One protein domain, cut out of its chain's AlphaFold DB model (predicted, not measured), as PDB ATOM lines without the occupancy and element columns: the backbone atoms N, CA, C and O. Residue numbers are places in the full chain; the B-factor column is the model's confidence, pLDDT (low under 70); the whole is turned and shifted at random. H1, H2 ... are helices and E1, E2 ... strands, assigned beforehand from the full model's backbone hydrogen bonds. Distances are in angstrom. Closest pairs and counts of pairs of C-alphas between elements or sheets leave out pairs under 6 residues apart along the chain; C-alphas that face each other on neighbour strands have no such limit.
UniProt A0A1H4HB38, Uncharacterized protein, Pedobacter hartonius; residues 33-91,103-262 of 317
ATOM      1  N   ILE A  33     127.958 181.269 192.354       46.16
ATOM      2  CA  ILE A  33     129.088 181.928 192.998       46.16
ATOM      3  C   ILE A  33     129.854 180.847 193.783       46.16
ATOM      4  O   ILE A  33     129.280 180.248 194.693       46.16
ATOM      5  N   PRO A  34     131.107 180.514 193.418       45.22
ATOM      6  CA  PRO A  34     131.842 179.487 194.130       45.22
ATOM      7  C   PRO A  34     132.179 179.997 195.530       45.22
ATOM      8  O   PRO A  34     132.716 181.094 195.700       45.22
ATOM      9  N   TYR A  35     131.896 179.173 196.533       43.41
ATOM     10  CA  TYR A  35     132.265 179.447 197.912       43.41
ATOM     11  C   TYR A  35     133.788 179.344 198.052       43.41
ATOM     12  O   TYR A  35     134.355 178.260 198.197       43.41
ATOM     13  N   LEU A  36     134.485 180.475 197.982       41.47
ATOM     14  CA  LEU A  36     135.913 180.537 198.286       41.47
ATOM     15  C   LEU A  36     136.089 180.671 199.801       41.47
ATOM     16  O   LEU A  36     136.320 181.755 200.329       41.47
ATOM     17  N   ALA A  37     135.970 179.544 200.503       38.75
ATOM     18  CA  ALA A  37     136.261 179.469 201.929       38.75
ATOM     19  C   ALA A  37     137.756 179.736 202.158       38.75
ATOM     20  O   ALA A  37     138.615 178.996 201.664       38.75
ATOM     21  N   SER A  38     138.089 180.769 202.934       40.59
ATOM     22  CA  SER A  38     139.460 180.945 203.403       40.59
ATOM     23  C   SER A  38     139.718 179.922 204.518       40.59
ATOM     24  O   SER A  38     139.089 179.935 205.576       40.59
ATOM     25  N   ARG A  39     140.587 178.939 204.262       38.44
ATOM     26  CA  ARG A  39     140.927 177.893 205.240       38.44
ATOM     27  C   ARG A  39     141.927 178.438 206.262       38.44
ATOM     28  O   ARG A  39     143.096 178.072 206.224       38.44
ATOM     29  N   PHE A  40     141.490 179.311 207.168       44.75
ATOM     30  CA  PHE A  40     142.341 179.786 208.261       44.75
ATOM     31  C   PHE A  40     141.734 179.457 209.624       44.75
ATOM     32  O   PHE A  40     140.872 180.166 210.139       44.75
ATOM     33  N   LYS A  41     142.241 178.382 210.242       42.28
ATOM     34  CA  LYS A  41     142.133 178.163 211.688       42.28
ATOM     35  C   LYS A  41     143.210 179.011 212.360       42.28
ATOM     36  O   LYS A  41     144.372 178.623 212.395       42.28
ATOM     37  N   SER A  42     142.841 180.186 212.854       46.91
ATOM     38  CA  SER A  42     143.680 180.922 213.800       46.91
ATOM     39  C   SER A  42     142.858 181.177 215.058       46.91
ATOM     40  O   SER A  42     141.743 181.701 215.005       46.91
ATOM     41  N   GLU A  43     143.403 180.710 216.178       49.12
ATOM     42  CA  GLU A  43     142.787 180.736 217.508       49.12
ATOM     43  C   GLU A  43     142.906 182.110 218.184       49.12
ATOM     44  O   GLU A  43     142.384 182.302 219.276       49.12
ATOM     45  N   LEU A  44     143.601 183.066 217.558       55.97
ATOM     46  CA  LEU A  44     143.827 184.402 218.105       55.97
ATOM     47  C   LEU A  44     143.317 185.452 217.129       55.97
ATOM     48  O   LEU A  44     143.823 185.590 216.012       55.97
ATOM     49  N   SER A  45     142.318 186.198 217.585       66.31
ATOM     50  CA  SER A  45     141.662 187.236 216.810       66.31
ATOM     51  C   SER A  45     141.872 188.625 217.390       66.31
ATOM     52  O   SER A  45     141.782 188.820 218.600       66.31
ATOM     53  N   LEU A  46     142.120 189.589 216.507       74.12
ATOM     54  CA  LEU A  46     142.054 191.009 216.828       74.12
ATOM     55  C   LEU A  46     140.662 191.501 216.431       74.12
ATOM     56  O   LEU A  46     140.274 191.326 215.281       74.12
ATOM     57  N   THR A  47     139.919 192.083 217.367       77.88
ATOM     58  CA  THR A  47     138.590 192.643 217.079       77.88
ATOM     59  C   THR A  47     138.703 194.149 216.906       77.88
ATOM     60  O   THR A  47     139.407 194.803 217.680       77.88
ATOM     61  N   GLY A  48     138.006 194.700 215.924       83.94
ATOM     62  CA  GLY A  48     137.874 196.141 215.767       83.94
ATOM     63  C   GLY A  48     136.897 196.511 214.662       83.94
ATOM     64  O   GLY A  48     136.284 195.639 214.039       83.94
ATOM     65  N   ASP A  49     136.786 197.811 214.434       89.75
ATOM     66  CA  ASP A  49     135.854 198.382 213.479       89.75
ATOM     67  C   ASP A  49     136.486 198.386 212.094       89.75
ATOM     68  O   ASP A  49     137.558 198.955 211.858       89.75
ATOM     69  N   TYR A  50     135.811 197.725 211.165       89.19
ATOM     70  CA  TYR A  50     136.190 197.674 209.768       89.19
ATOM     71  C   TYR A  50     135.152 198.408 208.932       89.19
ATOM     72  O   TYR A  50     134.001 197.983 208.846       89.19
ATOM     73  N   ASN A  51     135.580 199.480 208.272       91.94
ATOM     74  CA  ASN A  51     134.729 200.233 207.363       91.94
ATOM     75  C   ASN A  51     135.222 200.065 205.934       91.94
ATOM     76  O   ASN A  51     136.399 200.298 205.646       91.94
ATOM     77  N   SER A  52     134.322 199.687 205.032       91.62
ATOM     78  CA  SER A  52     134.633 199.465 203.629       91.62
ATOM     79  C   SER A  52     133.559 200.016 202.712       91.62
ATOM     80  O   SER A  52     132.374 199.733 202.875       91.62
ATOM     81  N   LEU A  53     134.016 200.769 201.714       94.06
ATOM     82  CA  LEU A  53     133.221 201.197 200.579       94.06
ATOM     83  C   LEU A  53     133.754 200.498 199.329       94.06
ATOM     84  O   LEU A  53     134.881 200.744 198.888       94.06
ATOM     85  N   ILE A  54     132.922 199.629 198.772       93.44
ATOM     86  CA  ILE A  54     133.164 198.907 197.530       93.44
ATOM     87  C   ILE A  54     132.397 199.639 196.438       93.44
ATOM     88  O   ILE A  54     131.189 199.821 196.544       93.44
ATOM     89  N   THR A  55     133.073 200.062 195.381       93.25
ATOM     90  CA  THR A  55     132.437 200.735 194.249       93.25
ATOM     91  C   THR A  55     132.756 199.981 192.971       93.25
ATOM     92  O   THR A  55     133.922 199.819 192.610       93.25
ATOM     93  N   VAL A  56     131.722 199.512 192.279       90.31
ATOM     94  CA  VAL A  56     131.869 198.796 191.006       90.31
ATOM     95  C   VAL A  56     131.712 199.793 189.866       90.31
ATOM     96  O   VAL A  56     130.637 200.366 189.690       90.31
ATOM     97  N   LYS A  57     132.779 199.993 189.087       85.81
ATOM     98  CA  LYS A  57     132.769 200.824 187.877       85.81
ATOM     99  C   LYS A  57     133.404 200.060 186.728       85.81
ATOM    100  O   LYS A  57     134.559 199.653 186.807       85.81
ATOM    101  N   ASP A  58     132.645 199.869 185.657       81.12
ATOM    102  CA  ASP A  58     133.100 199.221 184.426       81.12
ATOM    103  C   ASP A  58     133.794 197.873 184.669       81.12
ATOM    104  O   ASP A  58     133.130 196.890 184.981       81.12
ATOM    105  N   THR A  59     135.117 197.809 184.526       84.94
ATOM    106  CA  THR A  59     135.960 196.611 184.684       84.94
ATOM    107  C   THR A  59     136.842 196.662 185.933       84.94
ATOM    108  O   THR A  59     137.796 195.892 186.066       84.94
ATOM    109  N   VAL A  60     136.546 197.570 186.866       88.62
ATOM    110  CA  VAL A  60     137.331 197.782 188.081       88.62
ATOM    111  C   VAL A  60     136.418 197.827 189.302       88.62
ATOM    112  O   VAL A  60     135.388 198.500 189.331       88.62
ATOM    113  N   VAL A  61     136.819 197.110 190.349       90.19
ATOM    114  CA  VAL A  61     136.265 197.306 191.689       90.19
ATOM    115  C   VAL A  61     137.204 198.224 192.457       90.19
ATOM    116  O   VAL A  61     138.352 197.864 192.725       90.19
ATOM    117  N   HIS A  62     136.715 199.409 192.800       93.50
ATOM    118  CA  HIS A  62     137.391 200.333 193.696       93.50
ATOM    119  C   HIS A  62     137.032 199.977 195.134       93.50
ATOM    120  O   HIS A  62     135.863 199.815 195.471       93.50
ATOM    121  N   LEU A  63     138.043 199.845 195.979       91.56
ATOM    122  CA  LEU A  63     137.892 199.411 197.355       91.56
ATOM    123  C   LEU A  63     138.584 200.420 198.261       91.56
ATOM    124  O   LEU A  63     139.808 200.554 198.217       91.56
ATOM    125  N   ARG A  64     137.801 201.129 199.076       92.88
ATOM    126  CA  ARG A  64     138.306 201.996 200.145       92.88
ATOM    127  C   ARG A  64     138.028 201.338 201.478       92.88
ATOM    128  O   ARG A  64     136.906 200.914 201.737       92.88
ATOM    129  N   GLU A  65     139.053 201.236 202.304       90.62
ATOM    130  CA  GLU A  65     139.023 200.446 203.527       90.62
ATOM    131  C   GLU A  65     139.629 201.252 204.664       90.62
ATOM    132  O   GLU A  65     140.610 201.980 204.490       90.62
ATOM    133  N   SER A  66     139.075 201.071 205.854       91.81
ATOM    134  CA  SER A  66     139.691 201.530 207.084       91.81
ATOM    135  C   SER A  66     139.483 200.522 208.199       91.81
ATOM    136  O   SER A  66     138.451 199.863 208.277       91.81
ATOM    137  N   ILE A  67     140.505 200.402 209.031       90.00
ATOM    138  CA  ILE A  67     140.541 199.567 210.218       90.00
ATOM    139  C   ILE A  67     140.786 200.494 211.399       90.00
ATOM    140  O   ILE A  67     141.768 201.241 211.402       90.00
ATOM    141  N   HIS A  68     139.925 200.413 212.404       90.62
ATOM    142  CA  HIS A  68     140.075 201.108 213.672       90.62
ATOM    143  C   HIS A  68     140.054 200.095 214.814       90.62
ATOM    144  O   HIS A  68     139.259 199.159 214.836       90.62
ATOM    145  N   PHE A  69     141.005 200.212 215.734       88.12
ATOM    146  CA  PHE A  69     141.028 199.405 216.952       88.12
ATOM    147  C   PHE A  69     141.825 200.107 218.049       88.12
ATOM    148  O   PHE A  69     142.741 200.888 217.782       88.12
ATOM    149  N   LYS A  70     141.509 199.790 219.305       89.25
ATOM    150  CA  LYS A  70     142.228 200.314 220.472       89.25
ATOM    151  C   LYS A  70     143.610 199.677 220.594       89.25
ATOM    152  O   LYS A  70     143.764 198.467 220.404       89.25
ATOM    153  N   LYS A  71     144.607 200.461 221.011       87.31
ATOM    154  CA  LYS A  71     145.960 199.969 221.333       87.31
ATOM    155  C   LYS A  71     145.914 198.845 222.369       87.31
ATOM    156  O   LYS A  71     146.556 197.820 222.183       87.31
ATOM    157  N   SER A  72     145.051 198.969 223.378       83.94
ATOM    158  CA  SER A  72     144.838 197.941 224.407       83.94
ATOM    159  C   SER A  72     144.381 196.585 223.846       83.94
ATOM    160  O   SER A  72     144.714 195.537 224.407       83.94
ATOM    161  N   THR A  73     143.642 196.569 222.732       81.62
ATOM    162  CA  THR A  73     143.221 195.327 222.069       81.62
ATOM    163  C   THR A  73     144.415 194.630 221.422       81.62
ATOM    164  O   THR A  73     144.561 193.412 221.541       81.62
ATOM    165  N   LEU A  74     145.313 195.400 220.798       80.44
ATOM    166  CA  LEU A  74     146.576 194.875 220.286       80.44
ATOM    167  C   LEU A  74     147.468 194.389 221.433       80.44
ATOM    168  O   LEU A  74     148.036 193.307 221.337       80.44
ATOM    169  N   ASP A  75     147.525 195.115 222.545       78.88
ATOM    170  CA  ASP A  75     148.309 194.729 223.724       78.88
ATOM    171  C   ASP A  75     147.845 193.396 224.297       78.88
ATOM    172  O   ASP A  75     148.654 192.513 224.578       78.88
ATOM    173  N   THR A  76     146.528 193.220 224.399       78.44
ATOM    174  CA  THR A  76     145.911 191.963 224.831       78.44
ATOM    175  C   THR A  76     146.253 190.831 223.864       78.44
ATOM    176  O   THR A  76     146.653 189.746 224.290       78.44
ATOM    177  N   PHE A  77     146.167 191.089 222.554       76.12
ATOM    178  CA  PHE A  77     146.561 190.128 221.527       76.12
ATOM    179  C   PHE A  77     148.038 189.719 221.663       76.12
ATOM    180  O   PHE A  77     148.343 188.523 221.698       76.12
ATOM    181  N   VAL A  78     148.957 190.679 221.799       74.88
ATOM    182  CA  VAL A  78     150.395 190.403 221.928       74.88
ATOM    183  C   VAL A  78     150.704 189.677 223.241       74.88
ATOM    184  O   VAL A  78     151.468 188.709 223.237       74.88
ATOM    185  N   LYS A  79     150.071 190.066 224.353       74.94
ATOM    186  CA  LYS A  79     150.204 189.384 225.650       74.94
ATOM    187  C   LYS A  79     149.771 187.923 225.561       74.94
ATOM    188  O   LYS A  79     150.510 187.041 225.996       74.94
ATOM    189  N   ASN A  80     148.633 187.647 224.929       71.81
ATOM    190  CA  ASN A  80     148.144 186.280 224.739       71.81
ATOM    191  C   ASN A  80     149.086 185.442 223.853       71.81
ATOM    192  O   ASN A  80     149.324 184.266 224.136       71.81
ATOM    193  N   GLN A  81     149.675 186.048 222.818       68.00
ATOM    194  CA  GLN A  81     150.697 185.404 221.982       68.00
ATOM    195  C   GLN A  81     151.979 185.084 222.769       68.00
ATOM    196  O   GLN A  81     152.534 183.990 222.630       68.00
ATOM    197  N   TYR A  82     152.442 186.018 223.604       70.31
ATOM    198  CA  TYR A  82     153.619 185.845 224.460       70.31
ATOM    199  C   TYR A  82     153.417 184.714 225.475       70.31
ATOM    200  O   TYR A  82     154.237 183.796 225.547       70.31
ATOM    201  N   ILE A  83     152.285 184.727 226.191       67.62
ATOM    202  CA  ILE A  83     151.910 183.685 227.159       67.62
ATOM    203  C   ILE A  83     151.942 182.308 226.493       67.62
ATOM    204  O   ILE A  83     152.595 181.401 227.001       67.62
ATOM    205  N   ARG A  84     151.317 182.145 225.319       65.19
ATOM    206  CA  ARG A  84     151.328 180.856 224.608       65.19
ATOM    207  C   ARG A  84     152.728 180.366 224.279       65.19
ATOM    208  O   ARG A  84     153.039 179.207 224.529       65.19
ATOM    209  N   LYS A  85     153.583 181.221 223.720       63.59
ATOM    210  CA  LYS A  85     154.924 180.785 223.308       63.59
ATOM    211  C   LYS A  85     155.819 180.414 224.481       63.59
ATOM    212  O   LYS A  85     156.637 179.509 224.336       63.59
ATOM    213  N   ASN A  86     155.616 181.040 225.637       60.81
ATOM    214  CA  ASN A  86     156.384 180.736 226.840       60.81
ATOM    215  C   ASN A  86     155.780 179.600 227.679       60.81
ATOM    216  O   ASN A  86     156.523 178.910 228.372       60.81
ATOM    217  N   MET A  87     154.469 179.340 227.585       54.75
ATOM    218  CA  MET A  87     153.797 178.267 228.336       54.75
ATOM    219  C   MET A  87     153.717 176.919 227.602       54.75
ATOM    220  O   MET A  87     153.593 175.889 228.263       54.75
ATOM    221  N   VAL A  88     153.806 176.884 226.266       52.09
ATOM    222  CA  VAL A  88     153.631 175.651 225.458       52.09
ATOM    223  C   VAL A  88     154.953 174.895 225.205       52.09
ATOM    224  O   VAL A  88     154.970 173.836 224.587       52.09
ATOM    225  N   GLY A  89     156.085 175.371 225.732       44.41
ATOM    226  CA  GLY A  89     157.343 174.620 225.713       44.41
ATOM    227  C   GLY A  89     157.489 173.708 226.941       44.41
ATOM    228  O   GLY A  89     157.800 174.230 228.014       44.41
ATOM    229  N   PRO A  90     157.394 172.364 226.835       45.22
ATOM    230  CA  PRO A  90     157.611 171.467 227.978       45.22
ATOM    231  C   PRO A  90     159.037 171.537 228.564       45.22
ATOM    232  O   PRO A  90     159.277 171.026 229.653       45.22
ATOM    233  N   LYS A  91     159.987 172.203 227.887       49.47
ATOM    234  CA  LYS A  91     161.391 172.323 228.314       49.47
ATOM    235  C   LYS A  91     161.748 173.594 229.103       49.47
ATOM    236  O   LYS A  91     162.838 173.638 229.663       49.47
ATOM    237  N   VAL A 103     160.353 192.679 233.890       48.16
ATOM    238  CA  VAL A 103     159.295 193.638 233.521       48.16
ATOM    239  C   VAL A 103     159.760 194.571 232.400       48.16
ATOM    240  O   VAL A 103     159.006 194.784 231.453       48.16
ATOM    241  N   VAL A 104     161.004 195.057 232.447       44.94
ATOM    242  CA  VAL A 104     161.561 195.981 231.437       44.94
ATOM    243  C   VAL A 104     161.717 195.282 230.080       44.94
ATOM    244  O   VAL A 104     161.188 195.768 229.084       44.94
ATOM    245  N   ASP A 105     162.270 194.062 230.066       55.50
ATOM    246  CA  ASP A 105     162.395 193.234 228.853       55.50
ATOM    247  C   ASP A 105     161.036 192.886 228.224       55.50
ATOM    248  O   ASP A 105     160.919 192.692 227.011       55.50
ATOM    249  N   SER A 106     159.979 192.811 229.041       61.44
ATOM    250  CA  SER A 106     158.630 192.556 228.543       61.44
ATOM    251  C   SER A 106     158.043 193.774 227.826       61.44
ATOM    252  O   SER A 106     157.389 193.601 226.800       61.44
ATOM    253  N   ILE A 107     158.311 194.996 228.301       67.56
ATOM    254  CA  ILE A 107     157.792 196.236 227.704       67.56
ATOM    255  C   ILE A 107     158.398 196.452 226.314       67.56
ATOM    256  O   ILE A 107     157.647 196.628 225.351       67.56
ATOM    257  N   ASP A 108     159.719 196.333 226.182       67.38
ATOM    258  CA  ASP A 108     160.418 196.474 224.897       67.38
ATOM    259  C   ASP A 108     160.028 195.360 223.913       67.38
ATOM    260  O   ASP A 108     159.845 195.582 222.709       67.38
ATOM    261  N   PHE A 109     159.798 194.145 224.424       69.31
ATOM    262  CA  PHE A 109     159.236 193.059 223.630       69.31
ATOM    263  C   PHE A 109     157.818 193.384 223.133       69.31
ATOM    264  O   PHE A 109     157.523 193.231 221.948       69.31
ATOM    265  N   PHE A 110     156.922 193.852 224.008       72.62
ATOM    266  CA  PHE A 110     155.554 194.197 223.616       72.62
ATOM    267  C   PHE A 110     155.540 195.330 222.590       72.62
ATOM    268  O   PHE A 110     154.823 195.231 221.592       72.62
ATOM    269  N   GLN A 111     156.363 196.357 222.792       76.31
ATOM    270  CA  GLN A 111     156.494 197.484 221.878       76.31
ATOM    271  C   GLN A 111     157.015 197.042 220.501       76.31
ATOM    272  O   GLN A 111     156.374 197.318 219.486       76.31
ATOM    273  N   SER A 112     158.096 196.260 220.450       69.31
ATOM    274  CA  SER A 112     158.667 195.770 219.184       69.31
ATOM    275  C   SER A 112     157.715 194.858 218.401       69.31
ATOM    276  O   SER A 112     157.694 194.891 217.164       69.31
ATOM    277  N   VAL A 113     156.872 194.066 219.079       70.56
ATOM    278  CA  VAL A 113     155.842 193.260 218.405       70.56
ATOM    279  C   VAL A 113     154.704 194.132 217.866       70.56
ATOM    280  O   VAL A 113     154.249 193.875 216.749       70.56
ATOM    281  N   ARG A 114     154.262 195.170 218.595       76.00
ATOM    282  CA  ARG A 114     153.267 196.132 218.079       76.00
ATOM    283  C   ARG A 114     153.780 196.814 216.821       76.00
ATOM    284  O   ARG A 114     153.095 196.810 215.804       76.00
ATOM    285  N   GLU A 115     154.996 197.346 216.876       76.94
ATOM    286  CA  GLU A 115     155.641 198.011 215.743       76.94
ATOM    287  C   GLU A 115     155.789 197.064 214.556       76.94
ATOM    288  O   GLU A 115     155.434 197.420 213.437       76.94
ATOM    289  N   SER A 116     156.207 195.820 214.802       72.31
ATOM    290  CA  SER A 116     156.297 194.794 213.759       72.31
ATOM    291  C   SER A 116     154.932 194.467 213.145       72.31
ATOM    292  O   SER A 116     154.835 194.277 211.931       72.31
ATOM    293  N   TYR A 117     153.868 194.411 213.955       74.81
ATOM    294  CA  TYR A 117     152.507 194.199 213.466       74.81
ATOM    295  C   TYR A 117     152.053 195.367 212.587       74.81
ATOM    296  O   TYR A 117     151.666 195.140 211.441       74.81
ATOM    297  N   ILE A 118     152.176 196.607 213.062       79.62
ATOM    298  CA  ILE A 118     151.806 197.800 212.289       79.62
ATOM    299  C   ILE A 118     152.636 197.899 211.005       79.62
ATOM    300  O   ILE A 118     152.066 198.066 209.928       79.62
ATOM    301  N   ALA A 119     153.952 197.691 211.073       75.38
ATOM    302  CA  ALA A 119     154.824 197.659 209.902       75.38
ATOM    303  C   ALA A 119     154.398 196.579 208.895       75.38
ATOM    304  O   ALA A 119     154.453 196.795 207.684       75.38
ATOM    305  N   SER A 120     153.913 195.425 209.366       73.06
ATOM    306  CA  SER A 120     153.385 194.383 208.482       73.06
ATOM    307  C   SER A 120     152.104 194.809 207.751       73.06
ATOM    308  O   SER A 120     151.923 194.435 206.591       73.06
ATOM    309  N   LEU A 121     151.238 195.609 208.390       75.50
ATOM    310  CA  LEU A 121     150.065 196.202 207.742       75.50
ATOM    311  C   LEU A 121     150.515 197.234 206.701       75.50
ATOM    312  O   LEU A 121     150.049 197.197 205.561       75.50
ATOM    313  N   VAL A 122     151.477 198.088 207.058       78.25
ATOM    314  CA  VAL A 122     152.015 199.125 206.165       78.25
ATOM    315  C   VAL A 122     152.631 198.531 204.901       78.25
ATOM    316  O   VAL A 122     152.274 198.924 203.792       78.25
ATOM    317  N   ASN A 123     153.443 197.480 205.040       72.94
ATOM    318  CA  ASN A 123     154.022 196.746 203.908       72.94
ATOM    319  C   ASN A 123     152.975 196.122 202.967       72.94
ATOM    320  O   ASN A 123     153.304 195.715 201.857       72.94
ATOM    321  N   ARG A 124     151.712 196.026 203.396       70.94
ATOM    322  CA  ARG A 124     150.584 195.503 202.611       70.94
ATOM    323  C   ARG A 124     149.654 196.611 202.097       70.94
ATOM    324  O   ARG A 124     148.500 196.337 201.748       70.94
ATOM    325  N   GLY A 125     150.154 197.846 202.065       76.19
ATOM    326  CA  GLY A 125     149.482 199.018 201.507       76.19
ATOM    327  C   GLY A 125     148.561 199.752 202.479       76.19
ATOM    328  O   GLY A 125     147.793 200.599 202.037       76.19
ATOM    329  N   TRP A 126     148.590 199.429 203.774       85.12
ATOM    330  CA  TRP A 126     147.865 200.217 204.772       85.12
ATOM    331  C   TRP A 126     148.655 201.463 205.160       85.12
ATOM    332  O   TRP A 126     149.871 201.434 205.295       85.12
ATOM    333  N   ILE A 127     147.956 202.564 205.382       89.75
ATOM    334  CA  ILE A 127     148.543 203.840 205.771       89.75
ATOM    335  C   ILE A 127     147.955 204.214 207.122       89.75
ATOM    336  O   ILE A 127     146.735 204.314 207.273       89.75
ATOM    337  N   GLN A 128     148.818 204.409 208.114       89.75
ATOM    338  CA  GLN A 128     148.385 204.893 209.416       89.75
ATOM    339  C   GLN A 128     147.898 206.338 209.277       89.75
ATOM    340  O   GLN A 128     148.603 207.195 208.749       89.75
ATOM    341  N   SER A 129     146.673 206.593 209.719       90.69
ATOM    342  CA  SER A 129     146.056 207.917 209.706       90.69
ATOM    343  C   SER A 129     146.058 208.526 211.110       90.69
ATOM    344  O   SER A 129     146.062 207.777 212.093       90.69
ATOM    345  N   PRO A 130     146.009 209.865 211.227       90.50
ATOM    346  CA  PRO A 130     145.812 210.531 212.509       90.50
ATOM    347  C   PRO A 130     144.545 210.024 213.210       90.50
ATOM    348  O   PRO A 130     143.504 209.857 212.574       90.50
ATOM    349  N   THR A 131     144.654 209.758 214.508       91.38
ATOM    350  CA  THR A 131     143.559 209.300 215.374       91.38
ATOM    351  C   THR A 131     143.889 209.618 216.835       91.38
ATOM    352  O   THR A 131     144.956 210.165 217.128       91.38
ATOM    353  N   ASN A 132     142.990 209.269 217.752       92.00
ATOM    354  CA  ASN A 132     143.192 209.427 219.187       92.00
ATOM    355  C   ASN A 132     144.459 208.695 219.670       92.00
ATOM    356  O   ASN A 132     144.770 207.605 219.180       92.00
ATOM    357  N   PRO A 133     145.170 209.217 220.689       87.62
ATOM    358  CA  PRO A 133     146.390 208.593 221.207       87.62
ATOM    359  C   PRO A 133     146.219 207.148 221.692       87.62
ATOM    360  O   PRO A 133     147.195 206.401 221.710       87.62
ATOM    361  N   SER A 134     145.006 206.744 222.074       89.31
ATOM    362  CA  SER A 134     144.670 205.389 222.529       89.31
ATOM    363  C   SER A 134     144.422 204.387 221.400       89.31
ATOM    364  O   SER A 134     144.288 203.193 221.674       89.31
ATOM    365  N   ASP A 135     144.372 204.840 220.148       90.94
ATOM    366  CA  ASP A 135     143.794 204.081 219.044       90.94
ATOM    367  C   ASP A 135     144.775 203.931 217.875       90.94
ATOM    368  O   ASP A 135     145.758 204.663 217.736       90.94
ATOM    369  N   TYR A 136     144.487 202.963 217.012       89.31
ATOM    370  CA  TYR A 136     145.079 202.832 215.689       89.31
ATOM    371  C   TYR A 136     143.999 203.010 214.636       89.31
ATOM    372  O   TYR A 136     142.986 202.319 214.674       89.31
ATOM    373  N   LEU A 137     144.250 203.892 213.672       91.94
ATOM    374  CA  LEU A 137     143.448 204.031 212.465       91.94
ATOM    375  C   LEU A 137     144.352 203.770 211.267       91.94
ATOM    376  O   LEU A 137     145.344 204.471 211.064       91.94
ATOM    377  N   LEU A 138     144.010 202.767 210.471       90.19
ATOM    378  CA  LEU A 138     144.701 202.457 209.228       90.19
ATOM    379  C   LEU A 138     143.724 202.568 208.070       90.19
ATOM    380  O   LEU A 138     142.591 202.114 208.178       90.19
ATOM    381  N   LYS A 139     144.168 203.144 206.957       92.12
ATOM    382  CA  LYS A 139     143.380 203.287 205.732       92.12
ATOM    383  C   LYS A 139     144.095 202.647 204.559       92.12
ATOM    384  O   LYS A 139     145.321 202.593 204.536       92.12
ATOM    385  N   ARG A 140     143.338 202.165 203.585       89.31
ATOM    386  CA  ARG A 140     143.883 201.596 202.358       89.31
ATOM    387  C   ARG A 140     142.909 201.804 201.211       89.31
ATOM    388  O   ARG A 140     141.704 201.656 201.385       89.31
ATOM    389  N   GLU A 141     143.448 202.094 200.035       90.50
ATOM    390  CA  GLU A 141     142.686 202.130 198.791       90.50
ATOM    391  C   GLU A 141     143.295 201.156 197.787       90.50
ATOM    392  O   GLU A 141     144.518 201.061 197.659       90.50
ATOM    393  N   ARG A 142     142.449 200.381 197.107       87.25
ATOM    394  CA  ARG A 142     142.873 199.377 196.127       87.25
ATOM    395  C   ARG A 142     141.911 199.337 194.955       87.25
ATOM    396  O   ARG A 142     140.702 199.443 195.127       87.25
ATOM    397  N   ASN A 143     142.466 199.088 193.777       87.56
ATOM    398  CA  ASN A 143     141.703 198.829 192.565       87.56
ATOM    399  C   ASN A 143     141.904 197.367 192.179       87.56
ATOM    400  O   ASN A 143     143.040 196.914 192.034       87.56
ATOM    401  N   ILE A 144     140.809 196.630 192.027       83.31
ATOM    402  CA  ILE A 144     140.821 195.230 191.612       83.31
ATOM    403  C   ILE A 144     140.297 195.190 190.176       83.31
ATOM    404  O   ILE A 144     139.081 195.256 189.971       83.31
ATOM    405  N   PRO A 145     141.186 195.131 189.168       83.69
ATOM    406  CA  PRO A 145     140.754 194.983 187.792       83.69
ATOM    407  C   PRO A 145     140.196 193.577 187.578       83.69
ATOM    408  O   PRO A 145     140.751 192.586 188.058       83.69
ATOM    409  N   TYR A 146     139.124 193.477 186.807       80.31
ATOM    410  CA  TYR A 146     138.567 192.209 186.367       80.31
ATOM    411  C   TYR A 146     138.288 192.252 184.868       80.31
ATOM    412  O   TYR A 146     137.946 193.281 184.293       80.31
ATOM    413  N   LYS A 147     138.478 191.116 184.196       78.50
ATOM    414  CA  LYS A 147     138.261 191.022 182.752       78.50
ATOM    415  C   LYS A 147     136.852 190.530 182.489       78.50
ATOM    416  O   LYS A 147     136.490 189.439 182.916       78.50
ATOM    417  N   ILE A 148     136.098 191.316 181.735       70.50
ATOM    418  CA  ILE A 148     134.789 190.923 181.228       70.50
ATOM    419  C   ILE A 148     134.997 190.371 179.824       70.50
ATOM    420  O   ILE A 148     135.517 191.064 178.949       70.50
ATOM    421  N   ARG A 149     134.631 189.107 179.597       72.75
ATOM    422  CA  ARG A 149     134.673 188.541 178.246       72.75
ATOM    423  C   ARG A 149     133.443 189.020 177.480       72.75
ATOM    424  O   ARG A 149     132.334 189.022 178.007       72.75
ATOM    425  N   PHE A 150     133.635 189.384 176.217       66.75
ATOM    426  CA  PHE A 150     132.560 189.888 175.356       66.75
ATOM    427  C   PHE A 150     131.363 188.921 175.269       66.75
ATOM    428  O   PHE A 150     130.210 189.341 175.315       66.75
ATOM    429  N   LEU A 151     131.651 187.615 175.235       68.12
ATOM    430  CA  LEU A 151     130.646 186.556 175.117       68.12
ATOM    431  C   LEU A 151     130.068 186.066 176.458       68.12
ATOM    432  O   LEU A 151     129.241 185.162 176.467       68.12
ATOM    433  N   THR A 152     130.495 186.612 177.601       70.44
ATOM    434  CA  THR A 152     129.958 186.204 178.910       70.44
ATOM    435  C   THR A 152     128.932 187.211 179.401       70.44
ATOM    436  O   THR A 152     129.267 188.379 179.605       70.44
ATOM    437  N   LYS A 153     127.702 186.744 179.635       73.69
ATOM    438  CA  LYS A 153     126.601 187.551 180.178       73.69
ATOM    439  C   LYS A 153     126.866 188.015 181.609       73.69
ATOM    440  O   LYS A 153     126.552 189.148 181.957       73.69
ATOM    441  N   THR A 154     127.462 187.152 182.428       77.06
ATOM    442  CA  THR A 154     127.763 187.444 183.832       77.06
ATOM    443  C   THR A 154     129.221 187.167 184.153       77.06
ATOM    444  O   THR A 154     129.813 186.241 183.599       77.06
ATOM    445  N   GLN A 155     129.776 187.925 185.092       80.88
ATOM    446  CA  GLN A 155     131.130 187.750 185.599       80.88
ATOM    447  C   GLN A 155     131.098 187.653 187.123       80.88
ATOM    448  O   GLN A 155     130.473 188.474 187.786       80.88
ATOM    449  N   VAL A 156     131.803 186.669 187.682       80.44
ATOM    450  CA  VAL A 156     132.007 186.585 189.132       80.44
ATOM    451  C   VAL A 156     133.307 187.299 189.489       80.44
ATOM    452  O   VAL A 156     134.349 187.030 188.885       80.44
ATOM    453  N   VAL A 157     133.241 188.210 190.454       80.00
ATOM    454  CA  VAL A 157     134.374 188.984 190.964       80.00
ATOM    455  C   VAL A 157     134.499 188.750 192.462       80.00
ATOM    456  O   VAL A 157     133.539 188.931 193.203       80.00
ATOM    457  N   SER A 158     135.688 188.358 192.913       77.88
ATOM    458  CA  SER A 158     135.996 188.174 194.333       77.88
ATOM    459  C   SER A 158     136.709 189.410 194.877       77.88
ATOM    460  O   SER A 158     137.782 189.778 194.400       77.88
ATOM    461  N   VAL A 159     136.126 190.028 195.897       80.19
ATOM    462  CA  VAL A 159     136.586 191.250 196.560       80.19
ATOM    463  C   VAL A 159     137.091 190.899 197.965       80.19
ATOM    464  O   VAL A 159     136.290 190.691 198.879       80.19
ATOM    465  N   PRO A 160     138.413 190.792 198.179       76.31
ATOM    466  CA  PRO A 160     138.980 190.532 199.497       76.31
ATOM    467  C   PRO A 160     138.991 191.807 200.356       76.31
ATOM    468  O   PRO A 160     139.766 192.722 200.073       76.31
ATOM    469  N   LEU A 161     138.186 191.836 201.422       71.81
ATOM    470  CA  LEU A 161     138.058 192.954 202.377       71.81
ATOM    471  C   LEU A 161     139.223 193.034 203.374       71.81
ATOM    472  O   LEU A 161     139.685 194.084 203.802       71.81
ATOM    473  N   LEU A 162     139.729 191.879 203.781       67.81
ATOM    474  CA  LEU A 162     140.812 191.781 204.754       67.81
ATOM    475  C   LEU A 162     141.918 190.899 204.185       67.81
ATOM    476  O   LEU A 162     141.862 190.438 203.043       67.81
ATOM    477  N   PHE A 163     142.980 190.710 204.957       57.38
ATOM    478  CA  PHE A 163     144.113 189.902 204.531       57.38
ATOM    479  C   PHE A 163     143.689 188.476 204.184       57.38
ATOM    480  O   PHE A 163     143.344 187.690 205.058       57.38
ATOM    481  N   THR A 164     143.816 188.108 202.915       46.81
ATOM    482  CA  THR A 164     143.860 186.712 202.493       46.81
ATOM    483  C   THR A 164     145.325 186.344 202.285       46.81
ATOM    484  O   THR A 164     146.054 187.020 201.557       46.81
ATOM    485  N   ALA A 165     145.804 185.280 202.941       39.22
ATOM    486  CA  ALA A 165     147.228 184.917 202.918       39.22
ATOM    487  C   ALA A 165     147.758 184.515 201.525       39.22
ATOM    488  O   ALA A 165     148.936 184.221 201.391       39.22
ATOM    489  N   LYS A 166     146.917 184.519 200.481       36.66
ATOM    490  CA  LYS A 166     147.337 184.294 199.092       36.66
ATOM    491  C   LYS A 166     148.040 185.494 198.446       36.66
ATOM    492  O   LYS A 166     148.676 185.300 197.423       36.66
ATOM    493  N   ASN A 167     147.993 186.689 199.039       34.88
ATOM    494  CA  ASN A 167     148.742 187.859 198.551       34.88
ATOM    495  C   ASN A 167     150.185 187.923 199.097       34.88
ATOM    496  O   ASN A 167     150.722 189.002 199.335       34.88
ATOM    497  N   THR A 168     150.821 186.773 199.339       36.50
ATOM    498  CA  THR A 168     152.227 186.686 199.768       36.50
ATOM    499  C   THR A 168     153.196 186.670 198.592       36.50
ATOM    500  O   THR A 168     154.203 185.969 198.645       36.50
ATOM    501  N   ASP A 169     152.940 187.462 197.557       33.25
ATOM    502  CA  ASP A 169     154.011 187.812 196.637       33.25
ATOM    503  C   ASP A 169     154.762 189.001 197.236       33.25
ATOM    504  O   ASP A 169     154.297 190.136 197.256       33.25
ATOM    505  N   SER A 170     155.970 188.703 197.716       36.53
ATOM    506  CA  SER A 170     157.033 189.672 198.008       36.53
ATOM    507  C   SER A 170     156.927 190.461 199.321       36.53
ATOM    508  O   SER A 170     156.999 191.689 199.325       36.53
ATOM    509  N   VAL A 171     156.943 189.780 200.473       40.94
ATOM    510  CA  VAL A 171     157.557 190.403 201.663       40.94
ATOM    511  C   VAL A 171     159.063 190.475 201.395       40.94
ATOM    512  O   VAL A 171     159.809 189.541 201.695       40.94
ATOM    513  N   LYS A 172     159.522 191.566 200.766       39.16
ATOM    514  CA  LYS A 172     160.951 191.890 200.717       39.16
ATOM    515  C   LYS A 172     161.434 191.963 202.162       39.16
ATOM    516  O   LYS A 172     160.842 192.658 202.984       39.16
ATOM    517  N   LYS A 173     162.466 191.177 202.467       38.53
ATOM    518  CA  LYS A 173     163.109 191.085 203.780       38.53
ATOM    519  C   LYS A 173     163.572 192.478 204.213       38.53
ATOM    520  O   LYS A 173     164.675 192.890 203.877       38.53
ATOM    521  N   ALA A 174     162.736 193.198 204.951       40.88
ATOM    522  CA  ALA A 174     163.223 194.253 205.819       40.88
ATOM    523  C   ALA A 174     164.159 193.593 206.844       40.88
ATOM    524  O   ALA A 174     163.854 192.499 207.327       40.88
ATOM    525  N   ASN A 175     165.285 194.237 207.152       41.06
ATOM    526  CA  ASN A 175     166.291 193.817 208.141       41.06
ATOM    527  C   ASN A 175     165.756 193.851 209.592       41.06
ATOM    528  O   ASN A 175     166.444 194.261 210.518       41.06
ATOM    529  N   LEU A 176     164.510 193.435 209.805       42.69
ATOM    530  CA  LEU A 176     163.942 193.204 211.120       42.69
ATOM    531  C   LEU A 176     164.395 191.823 211.605       42.69
ATOM    532  O   LEU A 176     164.449 190.849 210.847       42.69
ATOM    533  N   ASN A 177     164.751 191.759 212.884       44.34
ATOM    534  CA  ASN A 177     165.294 190.585 213.556       44.34
ATOM    535  C   ASN A 177     164.472 189.320 213.207       44.34
ATOM    536  O   ASN A 177     163.249 189.302 213.380       44.34
ATOM    537  N   LYS A 178     165.116 188.267 212.672       43.94
ATOM    538  CA  LYS A 178     164.445 187.104 212.036       43.94
ATOM    539  C   LYS A 178     163.398 186.435 212.937       43.94
ATOM    540  O   LYS A 178     162.418 185.891 212.434       43.94
ATOM    541  N   THR A 179     163.578 186.491 214.254       43.59
ATOM    542  CA  THR A 179     162.637 185.982 215.260       43.59
ATOM    543  C   THR A 179     161.363 186.831 215.328       43.59
ATOM    544  O   THR A 179     160.273 186.276 215.230       43.59
ATOM    545  N   LEU A 180     161.475 188.163 215.386       39.94
ATOM    546  CA  LEU A 180     160.351 189.117 215.399       39.94
ATOM    547  C   LEU A 180     159.580 189.132 214.070       39.94
ATOM    548  O   LEU A 180     158.348 189.110 214.060       39.94
ATOM    549  N   VAL A 181     160.291 189.043 212.943       41.16
ATOM    550  CA  VAL A 181     159.666 188.910 211.616       41.16
ATOM    551  C   VAL A 181     158.895 187.605 211.509       41.16
ATOM    552  O   VAL A 181     157.782 187.608 210.993       41.16
ATOM    553  N   LYS A 182     159.420 186.490 212.032       41.19
ATOM    554  CA  LYS A 182     158.684 185.217 212.080       41.19
ATOM    555  C   LYS A 182     157.438 185.327 212.965       41.19
ATOM    556  O   LYS A 182     156.402 184.820 212.571       41.19
ATOM    557  N   PHE A 183     157.488 186.049 214.088       41.25
ATOM    558  CA  PHE A 183     156.309 186.350 214.915       41.25
ATOM    559  C   PHE A 183     155.213 187.122 214.160       41.25
ATOM    560  O   PHE A 183     154.057 186.720 214.247       41.25
ATOM    561  N   ALA A 184     155.554 188.178 213.416       38.81
ATOM    562  CA  ALA A 184     154.592 189.017 212.687       38.81
ATOM    563  C   ALA A 184     154.138 188.412 211.339       38.81
ATOM    564  O   ALA A 184     153.025 188.656 210.884       38.81
ATOM    565  N   SER A 185     154.983 187.596 210.698       40.44
ATOM    566  CA  SER A 185     154.672 186.922 209.425       40.44
ATOM    567  C   SER A 185     153.964 185.577 209.593       40.44
ATOM    568  O   SER A 185     153.179 185.209 208.721       40.44
ATOM    569  N   SER A 186     154.200 184.847 210.695       39.78
ATOM    570  CA  SER A 186     153.538 183.562 210.971       39.78
ATOM    571  C   SER A 186     152.229 183.710 211.743       39.78
ATOM    572  O   SER A 186     151.480 182.743 211.856       39.78
ATOM    573  N   SER A 187     151.952 184.886 212.311       43.31
ATOM    574  CA  SER A 187     150.659 185.181 212.919       43.31
ATOM    575  C   SER A 187     149.724 185.721 211.842       43.31
ATOM    576  O   SER A 187     149.658 186.912 211.554       43.31
ATOM    577  N   ILE A 188     148.980 184.810 211.218       50.88
ATOM    578  CA  ILE A 188     147.757 185.166 210.500       50.88
ATOM    579  C   ILE A 188     146.800 185.702 211.572       50.88
ATOM    580  O   ILE A 188     146.095 184.941 212.240       50.88
ATOM    581  N   VAL A 189     146.884 187.007 211.839       56.06
ATOM    582  CA  VAL A 189     145.976 187.697 212.754       56.06
ATOM    583  C   VAL A 189     144.607 187.642 212.109       56.06
ATOM    584  O   VAL A 189     144.377 188.257 211.068       56.06
ATOM    585  N   ASN A 190     143.716 186.862 212.712       61.12
ATOM    586  CA  ASN A 190     142.333 186.821 212.285       61.12
ATOM    587  C   ASN A 190     141.676 188.112 212.764       61.12
ATOM    588  O   ASN A 190     141.436 188.281 213.956       61.12
ATOM    589  N   TYR A 191     141.428 189.045 211.854       70.19
ATOM    590  CA  TYR A 191     140.671 190.238 212.196       70.19
ATOM    591  C   TYR A 191     139.183 189.871 212.247       70.19
ATOM    592  O   TYR A 191     138.659 189.340 211.268       70.19
ATOM    593  N   ILE A 192     138.539 190.085 213.393       75.75
ATOM    594  CA  ILE A 192     137.095 189.904 213.569       75.75
ATOM    595  C   ILE A 192     136.450 191.278 213.473       75.75
ATOM    596  O   ILE A 192     136.830 192.198 214.200       75.75
ATOM    597  N   LEU A 193     135.473 191.394 212.580       81.69
ATOM    598  CA  LEU A 193     134.709 192.617 212.414       81.69
ATOM    599  C   LEU A 193     133.810 192.806 213.638       81.69
ATOM    600  O   LEU A 193     133.070 191.888 214.007       81.69
ATOM    601  N   SER A 194     133.888 193.974 214.266       85.75
ATOM    602  CA  SER A 194     132.976 194.378 215.334       85.75
ATOM    603  C   SER A 194     131.539 194.558 214.809       85.75
ATOM    604  O   SER A 194     131.336 194.732 213.603       85.75
ATOM    605  N   PRO A 195     130.527 194.594 215.693       85.69
ATOM    606  CA  PRO A 195     129.160 194.959 215.312       85.69
ATOM    607  C   PRO A 195     129.030 196.365 214.705       85.69
ATOM    608  O   PRO A 195     128.077 196.621 213.977       85.69
ATOM    609  N   GLU A 196     129.978 197.262 214.993       88.69
ATOM    610  CA  GLU A 196     130.014 198.644 214.490       88.69
ATOM    611  C   GLU A 196     130.652 198.754 213.095       88.69
ATOM    612  O   GLU A 196     130.661 199.824 212.491       88.69
ATOM    613  N   SER A 197     131.175 197.648 212.559       88.88
ATOM    614  CA  SER A 197     131.801 197.609 211.237       88.88
ATOM    615  C   SER A 197     130.779 197.862 210.123       88.88
ATOM    616  O   SER A 197     129.738 197.206 210.060       88.88
ATOM    617  N   VAL A 198     131.098 198.768 209.195       91.06
ATOM    618  CA  VAL A 198     130.227 199.126 208.066       91.06
ATOM    619  C   VAL A 198     130.833 198.654 206.748       91.06
ATOM    620  O   VAL A 198     131.869 199.151 206.311       91.06
ATOM    621  N   ILE A 199     130.169 197.722 206.064       91.56
ATOM    622  CA  ILE A 199     130.594 197.239 204.745       91.56
ATOM    623  C   ILE A 199     129.493 197.522 203.734       91.56
ATOM    624  O   ILE A 199     128.417 196.922 203.789       91.56
ATOM    625  N   SER A 200     129.780 198.417 202.794       93.00
ATOM    626  CA  SER A 200     128.822 198.854 201.784       93.00
ATOM    627  C   SER A 200     129.361 198.644 200.375       93.00
ATOM    628  O   SER A 200     130.529 198.904 200.087       93.00
ATOM    629  N   LEU A 201     128.485 198.205 199.478       93.06
ATOM    630  CA  LEU A 201     128.717 198.122 198.042       93.06
ATOM    631  C   LEU A 201     127.803 199.112 197.330       93.06
ATOM    632  O   LEU A 201     126.594 199.104 197.540       93.06
ATOM    633  N   VAL A 202     128.397 199.918 196.459       92.62
ATOM    634  CA  VAL A 202     127.718 200.851 195.565       92.62
ATOM    635  C   VAL A 202     127.984 200.411 194.134       92.62
ATOM    636  O   VAL A 202     129.137 200.250 193.720       92.62
ATOM    637  N   ALA A 203     126.916 200.194 193.378       90.06
ATOM    638  CA  ALA A 203     127.008 199.766 191.992       90.06
ATOM    639  C   ALA A 203     125.851 200.336 191.169       90.06
ATOM    640  O   ALA A 203     124.760 200.558 191.689       90.06
ATOM    641  N   LYS A 204     126.067 200.529 189.865       87.69
ATOM    642  CA  LYS A 204     125.012 200.990 188.949       87.69
ATOM    643  C   LYS A 204     123.796 200.064 189.026       87.69
ATOM    644  O   LYS A 204     123.965 198.842 189.070       87.69
ATOM    645  N   LYS A 205     122.584 200.621 188.976       84.81
ATOM    646  CA  LYS A 205     121.332 199.848 188.974       84.81
ATOM    647  C   LYS A 205     121.375 198.666 188.000       84.81
ATOM    648  O   LYS A 205     121.835 198.810 186.864       84.81
ATOM    649  N   GLY A 206     120.940 197.491 188.462       79.94
ATOM    650  CA  GLY A 206     120.900 196.257 187.669       79.94
ATOM    651  C   GLY A 206     122.260 195.629 187.326       79.94
ATOM    652  O   GLY A 206     122.298 194.592 186.666       79.94
ATOM    653  N   SER A 207     123.382 196.217 187.761       85.00
ATOM    654  CA  SER A 207     124.715 195.659 187.487       85.00
ATOM    655  C   SER A 207     125.083 194.496 188.404       85.00
ATOM    656  O   SER A 207     125.841 193.620 187.993       85.00
ATOM    657  N   VAL A 208     124.547 194.454 189.623       87.50
ATOM    658  CA  VAL A 208     124.785 193.376 190.586       87.50
ATOM    659  C   VAL A 208     123.581 192.446 190.565       87.50
ATOM    660  O   VAL A 208     122.470 192.846 190.893       87.50
ATOM    661  N   LEU A 209     123.802 191.196 190.161       83.38
ATOM    662  CA  LEU A 209     122.748 190.182 190.095       83.38
ATOM    663  C   LEU A 209     122.616 189.409 191.405       83.38
ATOM    664  O   LEU A 209     121.523 188.998 191.773       83.38
ATOM    665  N   GLU A 210     123.743 189.161 192.070       83.88
ATOM    666  CA  GLU A 210     123.829 188.315 193.258       83.88
ATOM    667  C   GLU A 210     125.118 188.656 194.020       83.88
ATOM    668  O   GLU A 210     126.146 188.977 193.407       83.88
ATOM    669  N   THR A 211     125.077 188.585 195.347       83.62
ATOM    670  CA  THR A 211     126.240 188.795 196.217       83.62
ATOM    671  C   THR A 211     126.397 187.614 197.158       83.62
ATOM    672  O   THR A 211     125.415 186.987 197.523       83.62
ATOM    673  N   TYR A 212     127.626 187.331 197.576       78.12
ATOM    674  CA  TYR A 212     127.896 186.379 198.645       78.12
ATOM    675  C   TYR A 212     128.953 186.946 199.612       78.12
ATOM    676  O   TYR A 212     130.043 187.287 199.137       78.12
ATOM    677  N   PRO A 213     128.706 187.017 200.934       77.44
ATOM    678  CA  PRO A 213     127.438 186.706 201.602       77.44
ATOM    679  C   PRO A 213     126.280 187.583 201.098       77.44
ATOM    680  O   PRO A 213     126.500 188.599 200.428       77.44
ATOM    681  N   ASP A 214     125.051 187.149 201.369       80.44
ATOM    682  CA  ASP A 214     123.855 187.869 200.940       80.44
ATOM    683  C   ASP A 214     123.839 189.260 201.576       80.44
ATOM    684  O   ASP A 214     124.006 189.422 202.784       80.44
ATOM    685  N   ALA A 215     123.662 190.282 200.745       85.62
ATOM    686  CA  ALA A 215     123.638 191.660 201.201       85.62
ATOM    687  C   ALA A 215     122.202 192.165 201.320       85.62
ATOM    688  O   ALA A 215     121.341 191.875 200.485       85.62
ATOM    689  N   LYS A 216     121.950 193.014 202.317       84.38
ATOM    690  CA  LYS A 216     120.693 193.754 202.408       84.38
ATOM    691  C   LYS A 216     120.738 194.914 201.424       84.38
ATOM    692  O   LYS A 216     121.461 195.891 201.632       84.38
ATOM    693  N   ARG A 217     119.964 194.808 200.345       79.62
ATOM    694  CA  ARG A 217     119.741 195.911 199.407       79.62
ATOM    695  C   ARG A 217     118.930 197.003 200.104       79.62
ATOM    696  O   ARG A 217     117.865 196.725 200.651       79.62
ATOM    697  N   GLN A 218     119.420 198.237 200.084       78.44
ATOM    698  CA  GLN A 218     118.613 199.378 200.503       78.44
ATOM    699  C   GLN A 218     117.655 199.772 199.379       78.44
ATOM    700  O   GLN A 218     118.029 199.821 198.208       78.44
ATOM    701  N   ASN A 219     116.413 200.098 199.744       63.38
ATOM    702  CA  ASN A 219     115.413 200.634 198.811       63.38
ATOM    703  C   ASN A 219     115.732 202.068 198.349       63.38
ATOM    704  O   ASN A 219     114.974 202.653 197.582       63.38
ATOM    705  N   LEU A 220     116.839 202.639 198.823       67.25
ATOM    706  CA  LEU A 220     117.314 203.965 198.469       67.25
ATOM    707  C   LEU A 220     118.354 203.837 197.358       67.25
ATOM    708  O   LEU A 220     119.353 203.131 197.512       67.25
ATOM    709  N   LEU A 221     118.096 204.525 196.250       69.69
ATOM    710  CA  LEU A 221     119.116 204.817 195.256       69.69
ATOM    711  C   LEU A 221     119.903 206.050 195.711       69.69
ATOM    712  O   LEU A 221     119.338 206.942 196.351       69.69
ATOM    713  N   ASP A 222     121.196 206.108 195.401       73.31
ATOM    714  CA  ASP A 222     121.952 207.345 195.599       73.31
ATOM    715  C   ASP A 222     121.565 208.417 194.558       73.31
ATOM    716  O   ASP A 222     120.704 208.213 193.699       73.31
ATOM    717  N   LYS A 223     122.205 209.590 194.631       73.50
ATOM    718  CA  LYS A 223     121.952 210.712 193.709       73.50
ATOM    719  C   LYS A 223     122.227 210.375 192.234       73.50
ATOM    720  O   LYS A 223     121.764 211.111 191.369       73.50
ATOM    721  N   GLU A 224     122.974 209.309 191.956       75.56
ATOM    722  CA  GLU A 224     123.350 208.842 190.617       75.56
ATOM    723  C   GLU A 224     122.565 207.581 190.202       75.56
ATOM    724  O   GLU A 224     122.949 206.886 189.263       75.56
ATOM    725  N   GLU A 225     121.462 207.273 190.891       81.81
ATOM    726  CA  GLU A 225     120.659 206.061 190.694       81.81
ATOM    727  C   GLU A 225     121.419 204.740 190.932       81.81
ATOM    728  O   GLU A 225     121.056 203.692 190.388       81.81
ATOM    729  N   ASN A 226     122.466 204.742 191.759       85.44
ATOM    730  CA  ASN A 226     123.171 203.516 192.123       85.44
ATOM    731  C   ASN A 226     122.412 202.729 193.196       85.44
ATOM    732  O   ASN A 226     121.780 203.285 194.094       85.44
ATOM    733  N   GLU A 227     122.528 201.407 193.126       87.94
ATOM    734  CA  GLU A 227     122.077 200.489 194.162       87.94
ATOM    735  C   GLU A 227     123.115 200.409 195.283       87.94
ATOM    736  O   GLU A 227     124.315 200.247 195.032       87.94
ATOM    737  N   ILE A 228     122.629 200.488 196.523       90.31
ATOM    738  CA  ILE A 228     123.445 200.355 197.727       90.31
ATOM    739  C   ILE A 228     123.106 199.033 198.415       90.31
ATOM    740  O   ILE A 228     121.950 198.749 198.741       90.31
ATOM    741  N   PHE A 229     124.136 198.237 198.672       91.25
ATOM    742  CA  PHE A 229     124.053 196.972 199.389       91.25
ATOM    743  C   PHE A 229     124.869 197.062 200.676       91.25
ATOM    744  O   PHE A 229     126.001 197.543 200.653       91.25
ATOM    745  N   HIS A 230     124.319 196.572 201.785       91.31
ATOM    746  CA  HIS A 230     125.026 196.489 203.064       91.31
ATOM    747  C   HIS A 230     125.228 195.041 203.473       91.31
ATOM    748  O   HIS A 230     124.293 194.237 203.431       91.31
ATOM    749  N   PHE A 231     126.445 194.728 203.901       88.62
ATOM    750  CA  PHE A 231     126.808 193.409 204.399       88.62
ATOM    751  C   PHE A 231     126.908 193.458 205.915       88.62
ATOM    752  O   PHE A 231     127.531 194.365 206.470       88.62
ATOM    753  N   LEU A 232     126.308 192.479 206.591       85.75
ATOM    754  CA  LEU A 232     126.401 192.411 208.042       85.75
ATOM    755  C   LEU A 232     127.764 191.827 208.447       85.75
ATOM    756  O   LEU A 232     128.194 190.820 207.874       85.75
ATOM    757  N   PRO A 233     128.429 192.392 209.470       83.88
ATOM    758  CA  PRO A 233     129.701 191.872 209.975       83.88
ATOM    759  C   PRO A 233     129.650 190.386 210.344       83.88
ATOM    760  O   PRO A 233     130.599 189.651 210.077       83.88
ATOM    761  N   ASN A 234     128.529 189.925 210.907       79.69
ATOM    762  CA  ASN A 234     128.336 188.528 211.305       79.69
ATOM    763  C   ASN A 234     128.350 187.568 210.106       79.69
ATOM    764  O   ASN A 234     128.971 186.510 210.190       79.69
ATOM    765  N   ASP A 235     127.755 187.967 208.980       78.06
ATOM    766  CA  ASP A 235     127.714 187.146 207.766       78.06
ATOM    767  C   ASP A 235     129.110 187.030 207.127       78.06
ATOM    768  O   ASP A 235     129.472 185.996 206.573       78.06
ATOM    769  N   ILE A 236     129.931 188.081 207.250       75.06
ATOM    770  CA  ILE A 236     131.315 188.120 206.748       75.06
ATOM    771  C   ILE A 236     132.270 187.341 207.658       75.06
ATOM    772  O   ILE A 236     133.143 186.617 207.169       75.06
ATOM    773  N   ASN A 237     132.119 187.477 208.977       69.12
ATOM    774  CA  ASN A 237     132.920 186.747 209.958       69.12
ATOM    775  C   ASN A 237     132.745 185.219 209.814       69.12
ATOM    776  O   ASN A 237     133.671 184.470 210.150       69.12
ATOM    777  N   GLY A 238     131.608 184.769 209.261       60.94
ATOM    778  CA  GLY A 238     131.187 183.371 209.219       60.94
ATOM    779  C   GLY A 238     130.842 182.848 210.616       60.94
ATOM    780  O   GLY A 238     131.125 183.506 211.619       60.94
ATOM    781  N   ASP A 239     130.267 181.646 210.711       49.03
ATOM    782  CA  ASP A 239     130.069 180.979 212.001       49.03
ATOM    783  C   ASP A 239     131.423 180.782 212.696       49.03
ATOM    784  O   ASP A 239     132.160 179.827 212.443       49.03
ATOM    785  N   VAL A 240     131.744 181.682 213.624       42.81
ATOM    786  CA  VAL A 240     132.948 181.636 214.466       42.81
ATOM    787  C   VAL A 240     133.037 180.306 215.243       42.81
ATOM    788  O   VAL A 240     134.135 179.906 215.636       42.81
ATOM    789  N   LEU A 241     131.909 179.602 215.403       37.16
ATOM    790  CA  LEU A 241     131.752 178.336 216.126       37.16
ATOM    791  C   LEU A 241     131.963 177.078 215.262       37.16
ATOM    792  O   LEU A 241     132.385 176.047 215.787       37.16
ATOM    793  N   ASN A 242     131.751 177.145 213.944       37.34
ATOM    794  CA  ASN A 242     131.895 175.991 213.059       37.34
ATOM    795  C   ASN A 242     133.285 175.989 212.418       37.34
ATOM    796  O   ASN A 242     133.516 176.558 211.356       37.34
ATOM    797  N   GLN A 243     134.224 175.272 213.045       38.66
ATOM    798  CA  GLN A 243     135.630 175.122 212.629       38.66
ATOM    799  C   GLN A 243     135.859 174.558 211.203       38.66
ATOM    800  O   GLN A 243     137.012 174.365 210.797       38.66
ATOM    801  N   HIS A 244     134.789 174.278 210.457       34.00
ATOM    802  CA  HIS A 244     134.791 173.767 209.088       34.00
ATOM    803  C   HIS A 244     134.311 174.786 208.039       34.00
ATOM    804  O   HIS A 244     134.584 174.590 206.854       34.00
ATOM    805  N   ALA A 245     133.681 175.895 208.444       37.34
ATOM    806  CA  ALA A 245     133.331 176.993 207.550       37.34
ATOM    807  C   ALA A 245     134.483 178.007 207.544       37.34
ATOM    808  O   ALA A 245     134.731 178.713 208.519       37.34
ATOM    809  N   GLY A 246     135.265 178.039 206.465       41.38
ATOM    810  CA  GLY A 246     136.341 179.019 206.334       41.38
ATOM    811  C   GLY A 246     135.792 180.445 206.408       41.38
ATOM    812  O   GLY A 246     134.862 180.769 205.672       41.38
ATOM    813  N   ARG A 247     136.363 181.286 207.280       47.84
ATOM    814  CA  ARG A 247     135.937 182.682 207.480       47.84
ATOM    815  C   ARG A 247     136.006 183.444 206.153       47.84
ATOM    816  O   ARG A 247     137.036 183.419 205.471       47.84
ATOM    817  N   SER A 248     134.916 184.085 205.753       50.81
ATOM    818  CA  SER A 248     134.759 184.736 204.451       50.81
ATOM    819  C   SER A 248     135.215 186.192 204.497       50.81
ATOM    820  O   SER A 248     134.415 187.110 204.405       50.81
ATOM    821  N   THR A 249     136.524 186.449 204.533       67.12
ATOM    822  CA  THR A 249     137.055 187.811 204.295       67.12
ATOM    823  C   THR A 249     136.999 188.219 202.812       67.12
ATOM    824  O   THR A 249     137.817 189.015 202.345       67.12
ATOM    825  N   ILE A 250     136.101 187.602 202.042       73.25
ATOM    826  CA  ILE A 250     135.943 187.752 200.600       73.25
ATOM    827  C   ILE A 250     134.454 187.931 200.337       73.25
ATOM    828  O   ILE A 250     133.667 187.045 200.657       73.25
ATOM    829  N   ILE A 251     134.098 189.047 199.711       79.00
ATOM    830  CA  ILE A 251     132.782 189.240 199.115       79.00
ATOM    831  C   ILE A 251     132.868 188.807 197.662       79.00
ATOM    832  O   ILE A 251     133.727 189.277 196.922       79.00
ATOM    833  N   ASN A 252     131.984 187.924 197.230       80.38
ATOM    834  CA  ASN A 252     131.853 187.584 195.826       80.38
ATOM    835  C   ASN A 252     130.664 188.328 195.230       80.38
ATOM    836  O   ASN A 252     129.573 188.337 195.792       80.38
ATOM    837  N   LEU A 253     130.884 188.931 194.073       85.31
ATOM    838  CA  LEU A 253     129.894 189.684 193.326       85.31
ATOM    839  C   LEU A 253     129.647 188.970 192.008       85.31
ATOM    840  O   LEU A 253     130.592 188.686 191.271       85.31
ATOM    841  N   LYS A 254     128.387 188.706 191.683       84.56
ATOM    842  CA  LYS A 254     127.985 188.294 190.346       84.56
ATOM    843  C   LYS A 254     127.476 189.513 189.606       84.56
ATOM    844  O   LYS A 254     126.383 190.011 189.861       84.56
ATOM    845  N   LEU A 255     128.307 189.994 188.700       86.00
ATOM    846  CA  LEU A 255     128.065 191.202 187.940       86.00
ATOM    847  C   LEU A 255     127.463 190.850 186.583       86.00
ATOM    848  O   LEU A 255     127.911 189.909 185.917       86.00
ATOM    849  N   LEU A 256     126.462 191.613 186.162       81.69
ATOM    850  CA  LEU A 256     126.004 191.644 184.784       81.69
ATOM    851  C   LEU A 256     127.060 192.366 183.949       81.69
ATOM    852  O   LEU A 256     127.570 193.419 184.331       81.69
ATOM    853  N   ASN A 257     127.396 191.800 182.797       78.31
ATOM    854  CA  ASN A 257     128.321 192.441 181.882       78.31
ATOM    855  C   ASN A 257     127.740 193.812 181.433       78.31
ATOM    856  O   ASN A 257     126.598 193.847 180.972       78.31
ATOM    857  N   PRO A 258     128.494 194.929 181.546       75.06
ATOM    858  CA  PRO A 258     128.024 196.282 181.244       75.06
ATOM    859  C   PRO A 258     127.408 196.447 179.855       75.06
ATOM    860  O   PRO A 258     126.462 197.215 179.706       75.06
ATOM    861  N   TYR A 259     127.872 195.687 178.852       71.06
ATOM    862  CA  TYR A 259     127.282 195.702 177.508       71.06
ATOM    863  C   TYR A 259     125.811 195.248 177.498       71.06
ATOM    864  O   TYR A 259     125.048 195.655 176.624       71.06
ATOM    865  N   TYR A 260     125.402 194.450 178.487       68.25
ATOM    866  CA  TYR A 260     124.030 193.978 178.682       68.25
ATOM    867  C   TYR A 260     123.254 194.807 179.711       68.25
ATOM    868  O   TYR A 260     122.044 194.652 179.811       68.25
ATOM    869  N   ASN A 261     123.907 195.710 180.448       66.62
ATOM    870  CA  ASN A 261     123.241 196.622 181.381       66.62
ATOM    871  C   ASN A 261     122.811 197.932 180.688       66.62
ATOM    872  O   ASN A 261     123.047 199.032 181.188       66.62
ATOM    873  N   ASN A 262     122.241 197.792 179.488       63.62
ATOM    874  CA  ASN A 262     121.720 198.857 178.630       63.62
ATOM    875  C   ASN A 262     120.397 198.382 177.995       63.62
ATOM    876  O   ASN A 262     120.102 197.189 177.997       63.62
TER     877      ASN A 262
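AT A GLANCE: This is residues 33 to 91 and 103 to 262 of the 317 residues of an uncharacterized protein of Pedobacter hartonius (UniProt A0A1H4HB38). Look for an elongated sandwich: a twisted sheet of eight strands, partly face to face with a small sheet of three, with helices H1, H2 and H3 gathered at one end of the long axis. The long strands E1, E2 and E4 run side by side, and residues 83 to 91, of which 83 to 87 belong to H1, stick out. The printed part has 219 residues, mixed helices and strands, with four named helices and eleven named strands, in the order E1 E2 H1 H2 E3 E4 E5 H3 E6 E7 E8 E9 E10 H4 E11. The large sheet is branched and mixed; the small one runs E5 E11 E8, antiparallel. The whole is compact, with a radius of gyration of the C-alphas of 19.5 A and spans of 66 by 35 by 35 A.

IN THESE COORDINATES: Find C-alpha 45 at (141.662, 187.236, 216.810), where E1, residues 45 to 57, begins; it is 33.2 A long and bends by 74 degrees at residue 48. Next come E2, residues 60 to 70, 32.9 A, and H1, residues 71 to 87, 24.1 A. Beyond the cut, C-alpha 103 at (159.295, 193.638, 233.521) begins H2, residues 103 to 122, 28.8 A. Then read E3, 127 to 129; E4, 135 to 145, 32.7 A; E5, 154 to 160; H3, 178 to 186; E6, 190 to 193; E7, 198 to 204; E8, 208 to 212; E9, 216 to 221; E10, 226 to 231; H4, 233 to 237; and E11, 250 to 256, ending at (126.004, 191.644, 184.784).

HOW THE PARTS SIT: Beside E1, antiparallel E2 lies on one side, a hairpin (N 51 to O 66, 2.9 A), and parallel E6 (N 46 to O 190, 2.9 A) and E7 (N 52 to O 198, 2.8 A) on the other. Antiparallel pairs continue with E2 and E4 (N 63 to O 142, 2.8 A), E7 and E10 (N 201 to O 229, 2.8 A), and the hairpins E3 and E4 (N 127 to O 139, 2.8 A) and E9 and E10 (N 216 to O 230, 2.9 A). In the small sheet, look at N 157 to O 253, 2.8 A, for E5 and E11, and N 254 to O 210, 2.8 A, for E11 and E8. The sheets' facing parts are 9.9 A centre to centre. H1 is on the large sheet, with C-alphas 46 and 77 its closest to E1, 6.6 A. H1 touches H2 with residues 74 to 79 alone, closest at the C-alphas of Val 78 and Phe 110, 6.6 A, a steep tilt of 64 degrees, opposite ways. H2, which only grazes the large sheet with residues 118 to 122, touches H3 with residues 112 to 120 alone, closest at the C-alphas of Tyr 117 and Ala 184, 5.6 A. H4 is on the large sheet, over none of its strands, at a height of 5.7 A. In H1, H2, H3 and H4 every O i to N i+4 pair is within hydrogen-bond range.

THE WHOLE: The two C-alphas farthest apart, those of Lys 91 and Asn 262, are 68.9 A apart. Residues 92 to 102 are not printed, and C-alphas 91 and 103 are 22.0 A apart across the cut. The links E5 to H3 and H4 to E11 are long. The mean pLDDT of the printed part is 70.8; 81 residues are under 70, among them residues 33 to 45, 162 to 190 and 237 to 249.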